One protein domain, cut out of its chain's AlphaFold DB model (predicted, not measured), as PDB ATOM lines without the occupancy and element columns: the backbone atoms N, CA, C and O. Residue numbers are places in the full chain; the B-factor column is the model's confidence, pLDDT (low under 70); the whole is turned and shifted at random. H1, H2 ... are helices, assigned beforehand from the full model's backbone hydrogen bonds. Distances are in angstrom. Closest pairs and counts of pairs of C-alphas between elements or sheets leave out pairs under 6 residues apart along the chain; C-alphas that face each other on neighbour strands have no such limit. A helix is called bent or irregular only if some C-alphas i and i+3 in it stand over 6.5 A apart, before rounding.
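This is residues 14 to 129 of the 153 residues of an uncharacterized protein of Chloroflexi bacterium (UniProt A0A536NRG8). H1 crosses the long arm H4b as a narrow X, and H4a folds back on H4b as a V. The printed part, 116 residues with four named helices, H1 to H4 in order, is all helix and loose, with a radius of gyration of the C-alphas of 19.3 A and spans of 65 by 26 by 17 A.

H4, residues 74 to 129, and H1, residues 14 to 50, were each assigned as one helix by hydrogen bonds, but are bent: C-alphas 87 and 90 are 9.5 A apart, C-alphas 38 and 41 6.6 A. H4a is residues 74 to 87; H4b, 90 to 129, is 58.6 A long and ends at (136.360, 161.611, 144.867). H1a, 14 to 38, begins at (125.172, 174.369, 143.368); H1b is 41 to 50. H2 is residues 55 to 62, H3 68 to 71.

H1b touches H4b at a steep tilt of 47 degrees, the closest C-alphas, Ile 44 and Ala 106, being 5.3 A apart. H4a touches H4b, the closest C-alphas, Ala 84 and Gly 92, being 4.9 A apart. Every O i to N i+4 pair in these arms and H1a is within hydrogen-bond range.

The printed part has no cut. In the printed part 28 residues have pLDDT under 70, among them residues 48 to 72.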
ATOM      1  N   SER A  14     125.317 174.764 144.776       79.06
ATOM      2  CA  SER A  14     125.172 174.369 143.368       79.06
ATOM      3  C   SER A  14     125.978 175.271 142.428       79.06
ATOM      4  O   SER A  14     126.632 174.777 141.509       79.06
ATOM      5  N   SER A  15     125.965 176.587 142.669       85.25
ATOM      6  CA  SER A  15     126.735 177.553 141.874       85.25
ATOM      7  C   SER A  15     128.238 177.323 142.004       85.25
ATOM      8  O   SER A  15     128.953 177.400 141.010       85.25
ATOM      9  N   GLN A  16     128.718 176.963 143.198       86.56
ATOM     10  CA  GLN A  16     130.126 176.656 143.435       86.56
ATOM     11  C   GLN A  16     130.574 175.403 142.668       86.56
ATOM     12  O   GLN A  16     131.612 175.430 142.012       86.56
ATOM     13  N   VAL A  17     129.777 174.327 142.671       84.00
ATOM     14  CA  VAL A  17     130.072 173.121 141.873       84.00
ATOM     15  C   VAL A  17     130.085 173.440 140.378       84.00
ATOM     16  O   VAL A  17     130.988 173.011 139.659       84.00
ATOM     17  N   GLN A  18     129.111 174.213 139.900       86.50
ATOM     18  CA  GLN A  18     129.037 174.580 138.489       86.50
ATOM     19  C   GLN A  18     130.213 175.470 138.063       86.50
ATOM     20  O   GLN A  18     130.784 175.259 136.994       86.50
ATOM     21  N   PHE A  19     130.626 176.401 138.922       89.62
ATOM     22  CA  PHE A  19     131.793 177.254 138.715       89.62
ATOM     23  C   PHE A  19     133.087 176.440 138.596       89.62
ATOM     24  O   PHE A  19     133.824 176.601 137.624       89.62
ATOM     25  N   TRP A  20     133.335 175.502 139.518       88.69
ATOM     26  CA  TRP A  20     134.516 174.633 139.455       88.69
ATOM     27  C   TRP A  20     134.538 173.759 138.199       88.69
ATOM     28  O   TRP A  20     135.592 173.593 137.587       88.69
ATOM     29  N   ARG A  21     133.380 173.246 137.764       87.56
ATOM     30  CA  ARG A  21     133.267 172.491 136.504       87.56
ATOM     31  C   ARG A  21     133.593 173.352 135.289       87.56
ATOM     32  O   ARG A  21     134.280 172.887 134.383       87.56
ATOM     33  N   GLN A  22     133.114 174.593 135.269       92.81
ATOM     34  CA  GLN A  22     133.358 175.513 134.163       92.81
ATOM     35  C   GLN A  22     134.839 175.912 134.081       92.81
ATOM     36  O   GLN A  22     135.415 175.866 132.996       92.81
ATOM     37  N   ILE A  23     135.470 176.212 135.220       92.25
ATOM     38  CA  ILE A  23     136.914 176.474 135.311       92.25
ATOM     39  C   ILE A  23     137.730 175.248 134.897       92.25
ATOM     40  O   ILE A  23     138.676 175.368 134.124       92.25
ATOM     41  N   GLY A  24     137.359 174.058 135.375       86.75
ATOM     42  CA  GLY A  24     138.046 172.819 135.017       86.75
ATOM     43  C   GLY A  24     137.997 172.535 133.515       86.75
ATOM     44  O   GLY A  24     139.000 172.124 132.938       86.75
ATOM     45  N   GLY A  25     136.865 172.815 132.860       87.19
ATOM     46  CA  GLY A  25     136.719 172.651 131.413       87.19
ATOM     47  C   GLY A  25     137.638 173.570 130.600       87.19
ATOM     48  O   GLY A  25     138.313 173.112 129.676       87.19
ATOM     49  N   THR A  26     137.706 174.857 130.943       91.75
ATOM     50  CA  THR A  26     138.528 175.829 130.202       91.75
ATOM     51  C   THR A  26     140.020 175.674 130.491       91.75
ATOM     52  O   THR A  26     140.825 175.650 129.564       91.75
ATOM     53  N   ILE A  27     140.407 175.503 131.758       92.31
ATOM     54  CA  ILE A  27     141.815 175.304 132.131       92.31
ATOM     55  C   ILE A  27     142.316 173.952 131.618       92.31
ATOM     56  O   ILE A  27     143.412 173.878 131.066       92.31
ATOM     57  N   GLY A  28     141.516 172.888 131.742       87.19
ATOM     58  CA  GLY A  28     141.901 171.552 131.289       87.19
ATOM     59  C   GLY A  28     142.191 171.512 129.789       87.19
ATOM     60  O   GLY A  28     143.234 171.015 129.369       87.19
ATOM     61  N   THR A  29     141.315 172.105 128.978       88.94
ATOM     62  CA  THR A  29     141.526 172.195 127.523       88.94
ATOM     63  C   THR A  29     142.737 173.052 127.160       88.94
ATOM     64  O   THR A  29     143.508 172.660 126.284       88.94
ATOM     65  N   ALA A  30     142.966 174.169 127.857       91.50
ATOM     66  CA  ALA A  30     144.134 175.020 127.635       91.50
ATOM     67  C   ALA A  30     145.457 174.303 127.955       91.50
ATOM     68  O   ALA A  30     146.402 174.377 127.170       91.50
ATOM     69  N   VAL A  31     145.522 173.573 129.074       89.06
ATOM     70  CA  VAL A  31     146.718 172.809 129.465       89.06
ATOM     71  C   VAL A  31     146.994 171.690 128.464       89.06
ATOM     72  O   VAL A  31     148.112 171.592 127.964       89.06
ATOM     73  N   LEU A  32     145.985 170.885 128.111       86.12
ATOM     74  CA  LEU A  32     146.156 169.809 127.126       86.12
ATOM     75  C   LEU A  32     146.564 170.358 125.750       86.12
ATOM     76  O   LEU A  32     147.448 169.796 125.105       86.12
ATOM     77  N   GLY A  33     145.983 171.484 125.322       84.38
ATOM     78  CA  GLY A  33     146.373 172.170 124.089       84.38
ATOM     79  C   GLY A  33     147.808 172.704 124.125       84.38
ATOM     80  O   GLY A  33     148.535 172.579 123.141       84.38
ATOM     81  N   SER A  34     148.250 173.246 125.266       88.06
ATOM     82  CA  SER A  34     149.634 173.689 125.472       88.06
ATOM     83  C   SER A  34     150.622 172.523 125.384       88.06
ATOM     84  O   SER A  34     151.616 172.621 124.662       88.06
ATOM     85  N   VAL A  35     150.309 171.393 126.031       84.19
ATOM     86  CA  VAL A  35     151.114 170.164 125.956       84.19
ATOM     87  C   VAL A  35     151.200 169.665 124.516       84.19
ATOM     88  O   VAL A  35     152.298 169.399 124.035       84.19
ATOM     89  N   LEU A  36     150.077 169.600 123.794       78.94
ATOM     90  CA  LEU A  36     150.065 169.199 122.386       78.94
ATOM     91  C   LEU A  36     150.938 170.127 121.527       78.94
ATOM     92  O   LEU A  36     151.758 169.647 120.749       78.94
ATOM     93  N   SER A  37     150.802 171.443 121.702       78.94
ATOM     94  CA  SER A  37     151.568 172.450 120.958       78.94
ATOM     95  C   SER A  37     153.080 172.337 121.197       78.94
ATOM     96  O   SER A  37     153.869 172.492 120.269       78.94
ATOM     97  N   GLN A  38     153.495 172.001 122.423       82.44
ATOM     98  CA  GLN A  38     154.907 171.805 122.764       82.44
ATOM     99  C   GLN A  38     155.461 170.449 122.305       82.44
ATOM    100  O   GLN A  38     156.626 170.365 121.923       82.44
ATOM    101  N   ARG A  39     154.655 169.380 122.340       77.31
ATOM    102  CA  ARG A  39     155.103 168.008 122.041       77.31
ATOM    103  C   ARG A  39     155.083 167.673 120.554       77.31
ATOM    104  O   ARG A  39     155.956 166.952 120.080       77.31
ATOM    105  N   LEU A  40     154.121 168.205 119.805       73.38
ATOM    106  CA  LEU A  40     153.930 167.901 118.385       73.38
ATOM    107  C   LEU A  40     155.171 168.204 117.520       73.38
ATOM    108  O   LEU A  40     155.560 167.328 116.747       73.38
ATOM    109  N   PRO A  41     155.853 169.362 117.647       69.06
ATOM    110  CA  PRO A  41     157.063 169.639 116.872       69.06
ATOM    111  C   PRO A  41     158.211 168.669 117.178       69.06
ATOM    112  O   PRO A  41     158.942 168.285 116.265       69.06
ATOM    113  N   VAL A  42     158.344 168.246 118.442       76.06
ATOM    114  CA  VAL A  42     159.393 167.318 118.895       76.06
ATOM    115  C   VAL A  42     159.201 165.949 118.246       76.06
ATOM    116  O   VAL A  42     160.088 165.482 117.537       76.06
ATOM    117  N   HIS A  43     158.008 165.366 118.370       72.50
ATOM    118  CA  HIS A  43     157.681 164.061 117.783       72.50
ATOM    119  C   HIS A  43     157.750 164.056 116.252       72.50
ATOM    120  O   HIS A  43     158.219 163.091 115.651       72.50
ATOM    121  N   ILE A  44     157.338 165.148 115.595       69.81
ATOM    122  CA  ILE A  44     157.512 165.296 114.143       69.81
ATOM    123  C   ILE A  44     159.000 165.277 113.778       69.81
ATOM    124  O   ILE A  44     159.384 164.594 112.830       69.81
ATOM    125  N   SER A  45     159.844 165.998 114.520       68.44
ATOM    126  CA  SER A  45     161.283 166.045 114.247       68.44
ATOM    127  C   SER A  45     161.972 164.692 114.456       68.44
ATOM    128  O   SER A  45     162.771 164.294 113.611       68.44
ATOM    129  N   GLU A  46     161.607 163.947 115.506       75.38
ATOM    130  CA  GLU A  46     162.125 162.600 115.779       75.38
ATOM    131  C   GLU A  46     161.721 161.606 114.684       75.38
ATOM    132  O   GLU A  46     162.561 160.859 114.177       75.38
ATOM    133  N   GLN A  47     160.459 161.646 114.248       71.38
ATOM    134  CA  GLN A  47     159.967 160.754 113.202       71.38
ATOM    135  C   GLN A  47     160.559 161.089 111.826       71.38
ATOM    136  O   GLN A  47     160.825 160.194 111.034       71.38
ATOM    137  N   ILE A  48     160.806 162.365 111.521       66.62
ATOM    138  CA  ILE A  48     161.502 162.751 110.283       66.62
ATOM    139  C   ILE A  48     162.977 162.338 110.345       66.62
ATOM    140  O   ILE A  48     163.521 161.868 109.346       66.62
ATOM    141  N   ALA A  49     163.633 162.490 111.498       68.94
ATOM    142  CA  ALA A  49     165.025 162.087 111.678       68.94
ATOM    143  C   ALA A  49     165.208 160.567 111.516       68.94
ATOM    144  O   ALA A  49     166.181 160.134 110.900       68.94
ATOM    145  N   SER A  50     164.254 159.759 111.992       68.31
ATOM    146  CA  SER A  50     164.315 158.295 111.879       68.31
ATOM    147  C   SER A  50     164.196 157.780 110.437       68.31
ATOM    148  O   SER A  50     164.719 156.709 110.119       68.31
ATOM    149  N   LEU A  51     163.600 158.560 109.528       65.94
ATOM    150  CA  LEU A  51     163.497 158.228 108.104       65.94
ATOM    151  C   LEU A  51     164.807 158.443 107.309       65.94
ATOM    152  O   LEU A  51     164.826 158.145 106.117       65.94
ATOM    153  N   HIS A  52     165.891 158.935 107.931       65.44
ATOM    154  CA  HIS A  52     167.205 159.146 107.293       65.44
ATOM    155  C   HIS A  52     167.128 159.872 105.935       65.44
ATOM    156  O   HIS A  52     167.784 159.494 104.961       65.44
ATOM    157  N   LEU A  53     166.293 160.912 105.837       64.44
ATOM    158  CA  LEU A  53     166.113 161.608 104.567       64.44
ATOM    159  C   LEU A  53     167.370 162.412 104.176       64.44
ATOM    160  O   LEU A  53     168.042 162.975 105.045       64.44
ATOM    161  N   PRO A  54     167.659 162.544 102.867       58.50
ATOM    162  CA  PRO A  54     168.704 163.435 102.375       58.50
ATOM    163  C   PRO A  54     168.475 164.871 102.866       58.50
ATOM    164  O   PRO A  54     167.345 165.362 102.863       58.50
ATOM    165  N   SER A  55     169.548 165.583 103.215       59.31
ATOM    166  CA  SER A  55     169.508 166.942 103.794       59.31
ATOM    167  C   SER A  55     168.751 167.984 102.951       59.31
ATOM    168  O   SER A  55     168.278 168.995 103.477       59.31
ATOM    169  N   GLN A  56     168.590 167.744 101.646       58.66
ATOM    170  CA  GLN A  56     167.760 168.559 100.753       58.66
ATOM    171  C   GLN A  56     166.261 168.448 101.065       58.66
ATOM    172  O   GLN A  56     165.545 169.443 100.965       58.66
ATOM    173  N   VAL A  57     165.787 167.276 101.490       58.47
ATOM    174  CA  VAL A  57     164.380 167.037 101.829       58.47
ATOM    175  C   VAL A  57     164.038 167.638 103.185       58.47
ATOM    176  O   VAL A  57     162.983 168.246 103.344       58.47
ATOM    177  N   THR A  58     164.952 167.556 104.152       61.38
ATOM    178  CA  THR A  58     164.764 168.148 105.481       61.38
ATOM    179  C   THR A  58     164.499 169.656 105.397       61.38
ATOM    180  O   THR A  58     163.709 170.178 106.177       61.38
ATOM    181  N   ARG A  59     165.063 170.359 104.399       58.62
ATOM    182  CA  ARG A  59     164.741 171.776 104.127       58.62
ATOM    183  C   ARG A  59     163.335 171.994 103.568       58.62
ATOM    184  O   ARG A  59     162.724 173.008 103.888       58.62
ATOM    185  N   PHE A  60     162.820 171.072 102.754       56.28
ATOM    186  CA  PHE A  60     161.443 171.120 102.244       56.28
ATOM    187  C   PHE A  60     160.407 170.865 103.343       56.28
ATOM    188  O   PHE A  60     159.323 171.438 103.315       56.28
ATOM    189  N   VAL A  61     160.741 170.018 104.319       56.12
ATOM    190  CA  VAL A  61     159.853 169.715 105.450       56.12
ATOM    191  C   VAL A  61     159.958 170.783 106.543       56.12
ATOM    192  O   VAL A  61     158.939 171.234 107.058       56.12
ATOM    193  N   GLY A  62     161.171 171.262 106.837       54.81
ATOM    194  CA  GLY A  62     161.423 172.315 107.827       54.81
ATOM    195  C   GLY A  62     160.867 173.691 107.439       54.81
ATOM    196  O   GLY A  62     160.477 174.458 108.314       54.81
ATOM    197  N   SER A  63     160.744 173.995 106.142       53.53
ATOM    198  CA  SER A  63     160.103 175.231 105.656       53.53
ATOM    199  C   SER A  63     158.568 175.192 105.701       53.53
ATOM    200  O   SER A  63     157.913 176.212 105.494       53.53
ATOM    201  N   GLY A  64     157.969 174.036 106.016       52.81
ATOM    202  CA  GLY A  64     156.521 173.853 106.126       52.81
ATOM    203  C   GLY A  64     155.910 174.249 107.475       52.81
ATOM    204  O   GLY A  64     154.687 174.190 107.605       52.81
ATOM    205  N   GLY A  65     156.724 174.666 108.450       51.75
ATOM    206  CA  GLY A  65     156.350 174.887 109.858       51.75
ATOM    207  C   GLY A  65     155.408 176.060 110.160       51.75
ATOM    208  O   GLY A  65     155.213 176.386 111.324       51.75
ATOM    209  N   GLY A  66     154.821 176.706 109.150       54.50
ATOM    210  CA  GLY A  66     153.990 177.895 109.356       54.50
ATOM    211  C   GLY A  66     152.590 177.610 109.904       54.50
ATOM    212  O   GLY A  66     152.060 178.441 110.627       54.50
ATOM    213  N   ASN A  67     151.973 176.467 109.565       54.91
ATOM    214  CA  ASN A  67     150.599 176.154 109.982       54.91
ATOM    215  C   ASN A  67     150.289 174.643 109.921       54.91
ATOM    216  O   ASN A  67     150.169 174.107 108.813       54.91
ATOM    217  N   PRO A  68     150.051 173.966 111.065       56.91
ATOM    218  CA  PRO A  68     149.618 172.564 111.113       56.91
ATOM    219  C   PRO A  68     148.357 172.302 110.282       56.91
ATOM    220  O   PRO A  68     148.247 171.265 109.642       56.91
ATOM    221  N   GLN A  69     147.448 173.283 110.204       59.53
ATOM    222  CA  GLN A  69     146.213 173.221 109.413       59.53
ATOM    223  C   GLN A  69     146.474 172.938 107.921       59.53
ATOM    224  O   GLN A  69     145.699 172.248 107.265       59.53
ATOM    225  N   THR A  70     147.596 173.431 107.381       63.25
ATOM    226  CA  THR A  70     147.952 173.257 105.961       63.25
ATOM    227  C   THR A  70     148.406 171.837 105.621       63.25
ATOM    228  O   THR A  70     148.486 171.492 104.445       63.25
ATOM    229  N   LEU A  71     148.671 171.009 106.638       62.59
ATOM    230  CA  LEU A  71     149.026 169.597 106.488       62.59
ATOM    231  C   LEU A  71     147.795 168.685 106.376       62.59
ATOM    232  O   LEU A  71     147.958 167.500 106.097       62.59
ATOM    233  N   PHE A  72     146.586 169.217 106.583       66.44
ATOM    234  CA  PHE A  72     145.336 168.447 106.577       66.44
ATOM    235  C   PHE A  72     144.402 168.781 105.409       66.44
ATOM    236  O   PHE A  72     143.414 168.078 105.212       66.44
ATOM    237  N   ASP A  73     144.702 169.817 104.622       77.44
ATOM    238  CA  ASP A  73     143.885 170.206 103.472       77.44
ATOM    239  C   ASP A  73     144.292 169.405 102.213       77.44
ATOM    240  O   ASP A  73     145.429 169.550 101.744       77.44
ATOM    241  N   PRO A  74     143.396 168.576 101.632       77.69
ATOM    242  CA  PRO A  74     143.705 167.752 100.462       77.69
ATOM    243  C   PRO A  74     144.218 168.560  99.266       77.69
ATOM    244  O   PRO A  74     145.067 168.082  98.512       77.69
ATOM    245  N   THR A  75     143.729 169.792  99.104       82.06
ATOM    246  CA  THR A  75     144.092 170.665  97.981       82.06
ATOM    247  C   THR A  75     145.525 171.181  98.114       82.06
ATOM    248  O   THR A  75     146.307 171.128  97.163       82.06
ATOM    249  N   GLN A  76     145.912 171.585  99.326       80.44
ATOM    250  CA  GLN A  76     147.256 172.069  99.640       80.44
ATOM    251  C   GLN A  76     148.283 170.937  99.610       80.44
ATOM    252  O   GLN A  76     149.408 171.119  99.142       80.44
ATOM    253  N   ILE A  77     147.885 169.747 100.062       77.81
ATOM    254  CA  ILE A  77     148.695 168.532  99.979       77.81
ATOM    255  C   ILE A  77     149.005 168.197  98.513       77.81
ATOM    256  O   ILE A  77     150.165 167.963  98.171       77.81
ATOM    257  N   ALA A  78     147.996 168.223  97.636       81.12
ATOM    258  CA  ALA A  78     148.176 167.965  96.209       81.12
ATOM    259  C   ALA A  78     149.079 169.018  95.538       81.12
ATOM    260  O   ALA A  78     149.972 168.657  94.769       81.12
ATOM    261  N   ALA A  79     148.912 170.301  95.878       82.44
ATOM    262  CA  ALA A  79     149.749 171.385  95.362       82.44
ATOM    263  C   ALA A  79     151.223 171.244  95.787       82.44
ATOM    264  O   ALA A  79     152.127 171.367  94.956       82.44
ATOM    265  N   ARG A  80     151.486 170.916  97.061       77.75
ATOM    266  CA  ARG A  80     152.856 170.685  97.555       77.75
ATOM    267  C   ARG A  80     153.481 169.423  96.969       77.75
ATOM    268  O   ARG A  80     154.663 169.442  96.629       77.75
ATOM    269  N   ARG A  81     152.699 168.355  96.778       80.75
ATOM    270  CA  ARG A  81     153.153 167.150  96.069       80.75
ATOM    271  C   ARG A  81     153.561 167.476  94.634       80.75
ATOM    272  O   ARG A  81     154.606 167.017  94.185       80.75
ATOM    273  N   ALA A  82     152.757 168.268  93.924       81.12
ATOM    274  CA  ALA A  82     153.052 168.683  92.555       81.12
ATOM    275  C   ALA A  82     154.332 169.534  92.483       81.12
ATOM    276  O   ALA A  82     155.162 169.310  91.606       81.12
ATOM    277  N   GLN A  83     154.552 170.438  93.444       79.38
ATOM    278  CA  GLN A  83     155.813 171.184  93.562       79.38
ATOM    279  C   GLN A  83     157.012 170.273  93.854       79.38
ATOM    280  O   GLN A  83     158.057 170.418  93.222       79.38
ATOM    281  N   ALA A  84     156.868 169.304  94.764       77.44
ATOM    282  CA  ALA A  84     157.920 168.329  95.057       77.44
ATOM    283  C   ALA A  84     158.249 167.461  93.828       77.44
ATOM    284  O   ALA A  84     159.417 167.183  93.555       77.44
ATOM    285  N   MET A  85     157.228 167.087  93.051       78.75
ATOM    286  CA  MET A  85     157.385 166.369  91.786       78.75
ATOM    287  C   MET A  85     158.072 167.226  90.715       78.75
ATOM    288  O   MET A  85     158.927 166.720  89.996       78.75
ATOM    289  N   ALA A  86     157.752 168.519  90.623       80.25
ATOM    290  CA  ALA A  86     158.416 169.436  89.696       80.25
ATOM    291  C   ALA A  86     159.897 169.666  90.053       80.25
ATOM    292  O   ALA A  86     160.721 169.839  89.161       80.25
ATOM    293  N   ALA A  87     160.244 169.638  91.344       77.50
ATOM    294  CA  ALA A  87     161.611 169.861  91.815       77.50
ATOM    295  C   ALA A  87     162.517 168.620  91.714       77.50
ATOM    296  O   ALA A  87     163.702 168.756  91.418       77.50
ATOM    297  N   ALA A  88     161.990 167.422  91.991       73.25
ATOM    298  CA  ALA A  88     162.789 166.196  92.137       73.25
ATOM    299  C   ALA A  88     162.224 164.979  91.374       73.25
ATOM    300  O   ALA A  88     162.641 163.840  91.599       73.25
ATOM    301  N   GLY A  89     161.258 165.191  90.476       80.81
ATOM    302  CA  GLY A  89     160.645 164.133  89.678       80.81
ATOM    303  C   GLY A  89     159.822 163.136  90.511       80.81
ATOM    304  O   GLY A  89     159.313 163.475  91.585       80.81
ATOM    305  N   PRO A  90     159.688 161.875  90.055       79.31
ATOM    306  CA  PRO A  90     158.906 160.840  90.744       79.31
ATOM    307  C   PRO A  90     159.374 160.569  92.182       79.31
ATOM    308  O   PRO A  90     158.567 160.236  93.048       79.31
ATOM    309  N   GLN A  91     160.671 160.760  92.449       76.88
ATOM    310  CA  GLN A  91     161.268 160.572  93.773       76.88
ATOM    311  C   GLN A  91     160.762 161.622  94.772       76.88
ATOM    312  O   GLN A  91     160.461 161.282  95.913       76.88
ATOM    313  N   GLY A  92     160.572 162.875  94.336       75.38
ATOM    314  CA  GLY A  92     160.022 163.941  95.179       75.38
ATOM    315  C   GLY A  92     158.604 163.645  95.676       75.38
ATOM    316  O   GLY A  92     158.279 163.927  96.828       75.38
ATOM    317  N   ALA A  93     157.777 163.011  94.840       77.62
ATOM    318  CA  ALA A  93     156.425 162.608  95.220       77.62
ATOM    319  C   ALA A  93     156.415 161.462  96.250       77.62
ATOM    320  O   ALA A  93     155.649 161.521  97.209       77.62
ATOM    321  N   ALA A  94     157.281 160.455  96.086       80.81
ATOM    322  CA  ALA A  94     157.402 159.337  97.030       80.81
ATOM    323  C   ALA A  94     157.922 159.790  98.406       80.81
ATOM    324  O   ALA A  94     157.418 159.372  99.446       80.81
ATOM    325  N   ILE A  95     158.893 160.704  98.404       76.56
ATOM    326  CA  ILE A  95     159.427 161.329  99.614       76.56
ATOM    327  C   ILE A  95     158.341 162.136 100.335       76.56
ATOM    328  O   ILE A  95     158.192 162.036 101.552       76.56
ATOM    329  N   PHE A  96     157.558 162.923  99.594       76.88
ATOM    330  CA  PHE A  96     156.456 163.695 100.163       76.88
ATOM    331  C   PHE A  96     155.404 162.793 100.832       76.88
ATOM    332  O   PHE A  96     154.941 163.107 101.930       76.88
ATOM    333  N   ASP A  97     155.085 161.644 100.228       80.75
ATOM    334  CA  ASP A  97     154.195 160.643 100.829       80.75
ATOM    335  C   ASP A  97     154.757 160.048 102.123       80.75
ATOM    336  O   ASP A  97     154.028 159.924 103.111       80.75
ATOM    337  N   GLN A  98     156.051 159.719 102.151       78.56
ATOM    338  CA  GLN A  98     156.718 159.213 103.356       78.56
ATOM    339  C   GLN A  98     156.716 160.243 104.489       78.56
ATOM    340  O   GLN A  98     156.427 159.898 105.635       78.56
ATOM    341  N   VAL A  99     156.973 161.514 104.176       74.88
ATOM    342  CA  VAL A  99     156.903 162.610 105.153       74.88
ATOM    343  C   VAL A  99     155.484 162.765 105.694       74.88
ATOM    344  O   VAL A  99     155.299 162.854 106.907       74.88
ATOM    345  N   LEU A 100     154.468 162.752 104.824       76.62
ATOM    346  CA  LEU A 100     153.066 162.807 105.247       76.62
ATOM    347  C   LEU A 100     152.697 161.646 106.165       76.62
ATOM    348  O   LEU A 100     151.991 161.845 107.153       76.62
ATOM    349  N   HIS A 101     153.172 160.442 105.853       81.88
ATOM    350  CA  HIS A 101     152.968 159.281 106.703       81.88
ATOM    351  C   HIS A 101     153.637 159.463 108.074       81.88
ATOM    352  O   HIS A 101     152.979 159.274 109.097       81.88
ATOM    353  N   GLY A 102     154.894 159.921 108.110       75.62
ATOM    354  CA  GLY A 102     155.618 160.220 109.349       75.62
ATOM    355  C   GLY A 102     154.910 161.262 110.219       75.62
ATOM    356  O   GLY A 102     154.730 161.042 111.412       75.62
ATOM    357  N   ILE A 103     154.408 162.346 109.617       73.62
ATOM    358  CA  ILE A 103     153.619 163.367 110.324       73.62
ATOM    359  C   ILE A 103     152.351 162.755 110.932       73.62
ATOM    360  O   ILE A 103     152.051 163.016 112.092       73.62
ATOM    361  N   ARG A 104     151.612 161.911 110.193       77.62
ATOM    362  CA  ARG A 104     150.406 161.243 110.724       77.62
ATOM    363  C   ARG A 104     150.724 160.338 111.914       77.62
ATOM    364  O   ARG A 104     149.973 160.348 112.886       77.62
ATOM    365  N   VAL A 105     151.823 159.587 111.852       80.75
ATOM    366  CA  VAL A 105     152.274 158.726 112.959       80.75
ATOM    367  C   VAL A 105     152.679 159.564 114.174       80.75
ATOM    368  O   VAL A 105     152.239 159.271 115.284       80.75
ATOM    369  N   ALA A 106     153.436 160.645 113.970       72.12
ATOM    370  CA  ALA A 106     153.822 161.568 115.037       72.12
ATOM    371  C   ALA A 106     152.596 162.213 115.707       72.12
ATOM    372  O   ALA A 106     152.495 162.249 116.931       72.12
ATOM    373  N   LEU A 107     151.611 162.653 114.919       76.50
ATOM    374  CA  LEU A 107     150.348 163.182 115.440       76.50
ATOM    375  C   LEU A 107     149.596 162.143 116.274       76.50
ATOM    376  O   LEU A 107     149.160 162.453 117.379       76.50
ATOM    377  N   ALA A 108     149.477 160.909 115.783       83.31
ATOM    378  CA  ALA A 108     148.827 159.834 116.526       83.31
ATOM    379  C   ALA A 108     149.536 159.547 117.862       83.31
ATOM    380  O   ALA A 108     148.870 159.403 118.886       83.31
ATOM    381  N   SER A 109     150.872 159.524 117.868       80.62
ATOM    382  CA  SER A 109     151.683 159.329 119.076       80.62
ATOM    383  C   SER A 109     151.517 160.479 120.078       80.62
ATOM    384  O   SER A 109     151.210 160.236 121.244       80.62
ATOM    385  N   THR A 110     151.592 161.732 119.620       76.50
ATOM    386  CA  THR A 110     151.394 162.908 120.489       76.50
ATOM    387  C   THR A 110     149.998 162.938 121.102       76.50
ATOM    388  O   THR A 110     149.838 163.210 122.290       76.50
ATOM    389  N   LEU A 111     148.972 162.617 120.310       83.75
ATOM    390  CA  LEU A 111     147.597 162.581 120.779       83.75
ATOM    391  C   LEU A 111     147.405 161.473 121.819       83.75
ATOM    392  O   LEU A 111     146.732 161.686 122.827       83.75
ATOM    393  N   HIS A 112     148.032 160.314 121.605       89.06
ATOM    394  CA  HIS A 112     148.037 159.223 122.570       89.06
ATOM    395  C   HIS A 112     148.640 159.657 123.916       89.06
ATOM    396  O   HIS A 112     148.012 159.437 124.948       89.06
ATOM    397  N   GLU A 113     149.788 160.346 123.920       83.75
ATOM    398  CA  GLU A 113     150.396 160.889 125.148       83.75
ATOM    399  C   GLU A 113     149.478 161.893 125.858       83.75
ATOM    400  O   GLU A 113     149.295 161.823 127.074       83.75
ATOM    401  N   VAL A 114     148.850 162.800 125.104       85.38
ATOM    402  CA  VAL A 114     147.910 163.792 125.650       85.38
ATOM    403  C   VAL A 114     146.712 163.108 126.314       85.38
ATOM    404  O   VAL A 114     146.327 163.487 127.423       85.38
ATOM    405  N   PHE A 115     146.145 162.072 125.689       88.62
ATOM    406  CA  PHE A 115     145.076 161.279 126.299       88.62
ATOM    407  C   PHE A 115     145.543 160.511 127.531       88.62
ATOM    408  O   PHE A 115     144.777 160.389 128.484       88.62
ATOM    409  N   LEU A 116     146.785 160.028 127.549       92.06
ATOM    410  CA  LEU A 116     147.358 159.334 128.699       92.06
ATOM    411  C   LEU A 116     147.499 160.290 129.896       92.06
ATOM    412  O   LEU A 116     147.080 159.950 131.002       92.06
ATOM    413  N   TYR A 117     147.968 161.524 129.673       89.19
ATOM    414  CA  TYR A 117     147.978 162.570 130.701       89.19
ATOM    415  C   TYR A 117     146.566 162.922 131.184       89.19
ATOM    416  O   TYR A 117     146.326 162.975 132.391       89.19
ATOM    417  N   GLY A 118     145.614 163.114 130.266       88.44
ATOM    418  CA  GLY A 118     144.213 163.364 130.619       88.44
ATOM    419  C   GLY A 118     143.596 162.215 131.429       88.44
ATOM    420  O   GLY A 118     142.905 162.449 132.422       88.44
ATOM    421  N   GLY A 119     143.900 160.972 131.055       93.19
ATOM    422  CA  GLY A 119     143.494 159.765 131.769       93.19
ATOM    423  C   GLY A 119     144.092 159.684 133.172       93.19
ATOM    424  O   GLY A 119     143.370 159.405 134.125       93.19
ATOM    425  N   ALA A 120     145.377 160.005 133.334       92.62
ATOM    426  CA  ALA A 120     146.020 160.060 134.645       92.62
ATOM    427  C   ALA A 120     145.356 161.104 135.563       92.62
ATOM    428  O   ALA A 120     145.077 160.815 136.726       92.62
ATOM    429  N   VAL A 121     145.024 162.286 135.034       91.56
ATOM    430  CA  VAL A 121     144.280 163.319 135.778       91.56
ATOM    431  C   VAL A 121     142.894 162.814 136.195       91.56
ATOM    432  O   VAL A 121     142.488 163.027 137.336       91.56
ATOM    433  N   LEU A 122     142.183 162.099 135.313       91.62
ATOM    434  CA  LEU A 122     140.900 161.469 135.646       91.62
ATOM    435  C   LEU A 122     141.032 160.438 136.770       91.62
ATOM    436  O   LEU A 122     140.195 160.418 137.670       91.62
ATOM    437  N   VAL A 123     142.081 159.614 136.753       95.62
ATOM    438  CA  VAL A 123     142.354 158.644 137.822       95.62
ATOM    439  C   VAL A 123     142.600 159.358 139.152       95.62
ATOM    440  O   VAL A 123     142.011 158.978 140.160       95.62
ATOM    441  N   VAL A 124     143.395 160.432 139.169       93.62
ATOM    442  CA  VAL A 124     143.622 161.238 140.383       93.62
ATOM    443  C   VAL A 124     142.317 161.855 140.894       93.62
ATOM    444  O   VAL A 124     142.040 161.797 142.091       93.62
ATOM    445  N   ALA A 125     141.486 162.403 140.003       89.31
ATOM    446  CA  ALA A 125     140.184 162.961 140.364       89.31
ATOM    447  C   ALA A 125     139.235 161.894 140.934       89.31
ATOM    448  O   ALA A 125     138.530 162.152 141.908       89.31
ATOM    449  N   LEU A 126     139.247 160.686 140.365       93.06
ATOM    450  CA  LEU A 126     138.476 159.548 140.855       93.06
ATOM    451  C   LEU A 126     138.931 159.133 142.259       93.06
ATOM    452  O   LEU A 126     138.097 158.977 143.145       93.06
ATOM    453  N   ILE A 127     140.244 159.026 142.484       94.00
ATOM    454  CA  ILE A 127     140.818 158.729 143.802       94.00
ATOM    455  C   ILE A 127     140.379 159.795 144.813       94.00
ATOM    456  O   ILE A 127     139.808 159.459 145.847       94.00
ATOM    457  N   ALA A 128     140.561 161.081 144.499       89.88
ATOM    458  CA  ALA A 128     140.137 162.178 145.369       89.88
ATOM    459  C   ALA A 128     138.628 162.141 145.668       89.88
ATOM    460  O   ALA A 128     138.222 162.399 146.800       89.88
ATOM    461  N   SER A 129     137.804 161.771 144.682       88.00
ATOM    462  CA  SER A 129     136.360 161.611 144.867       88.00
ATOM    463  C   SER A 129     136.007 160.478 145.830       88.00
ATOM    464  O   SER A 129     135.005 160.593 146.527       88.00
TER     465      SER A 129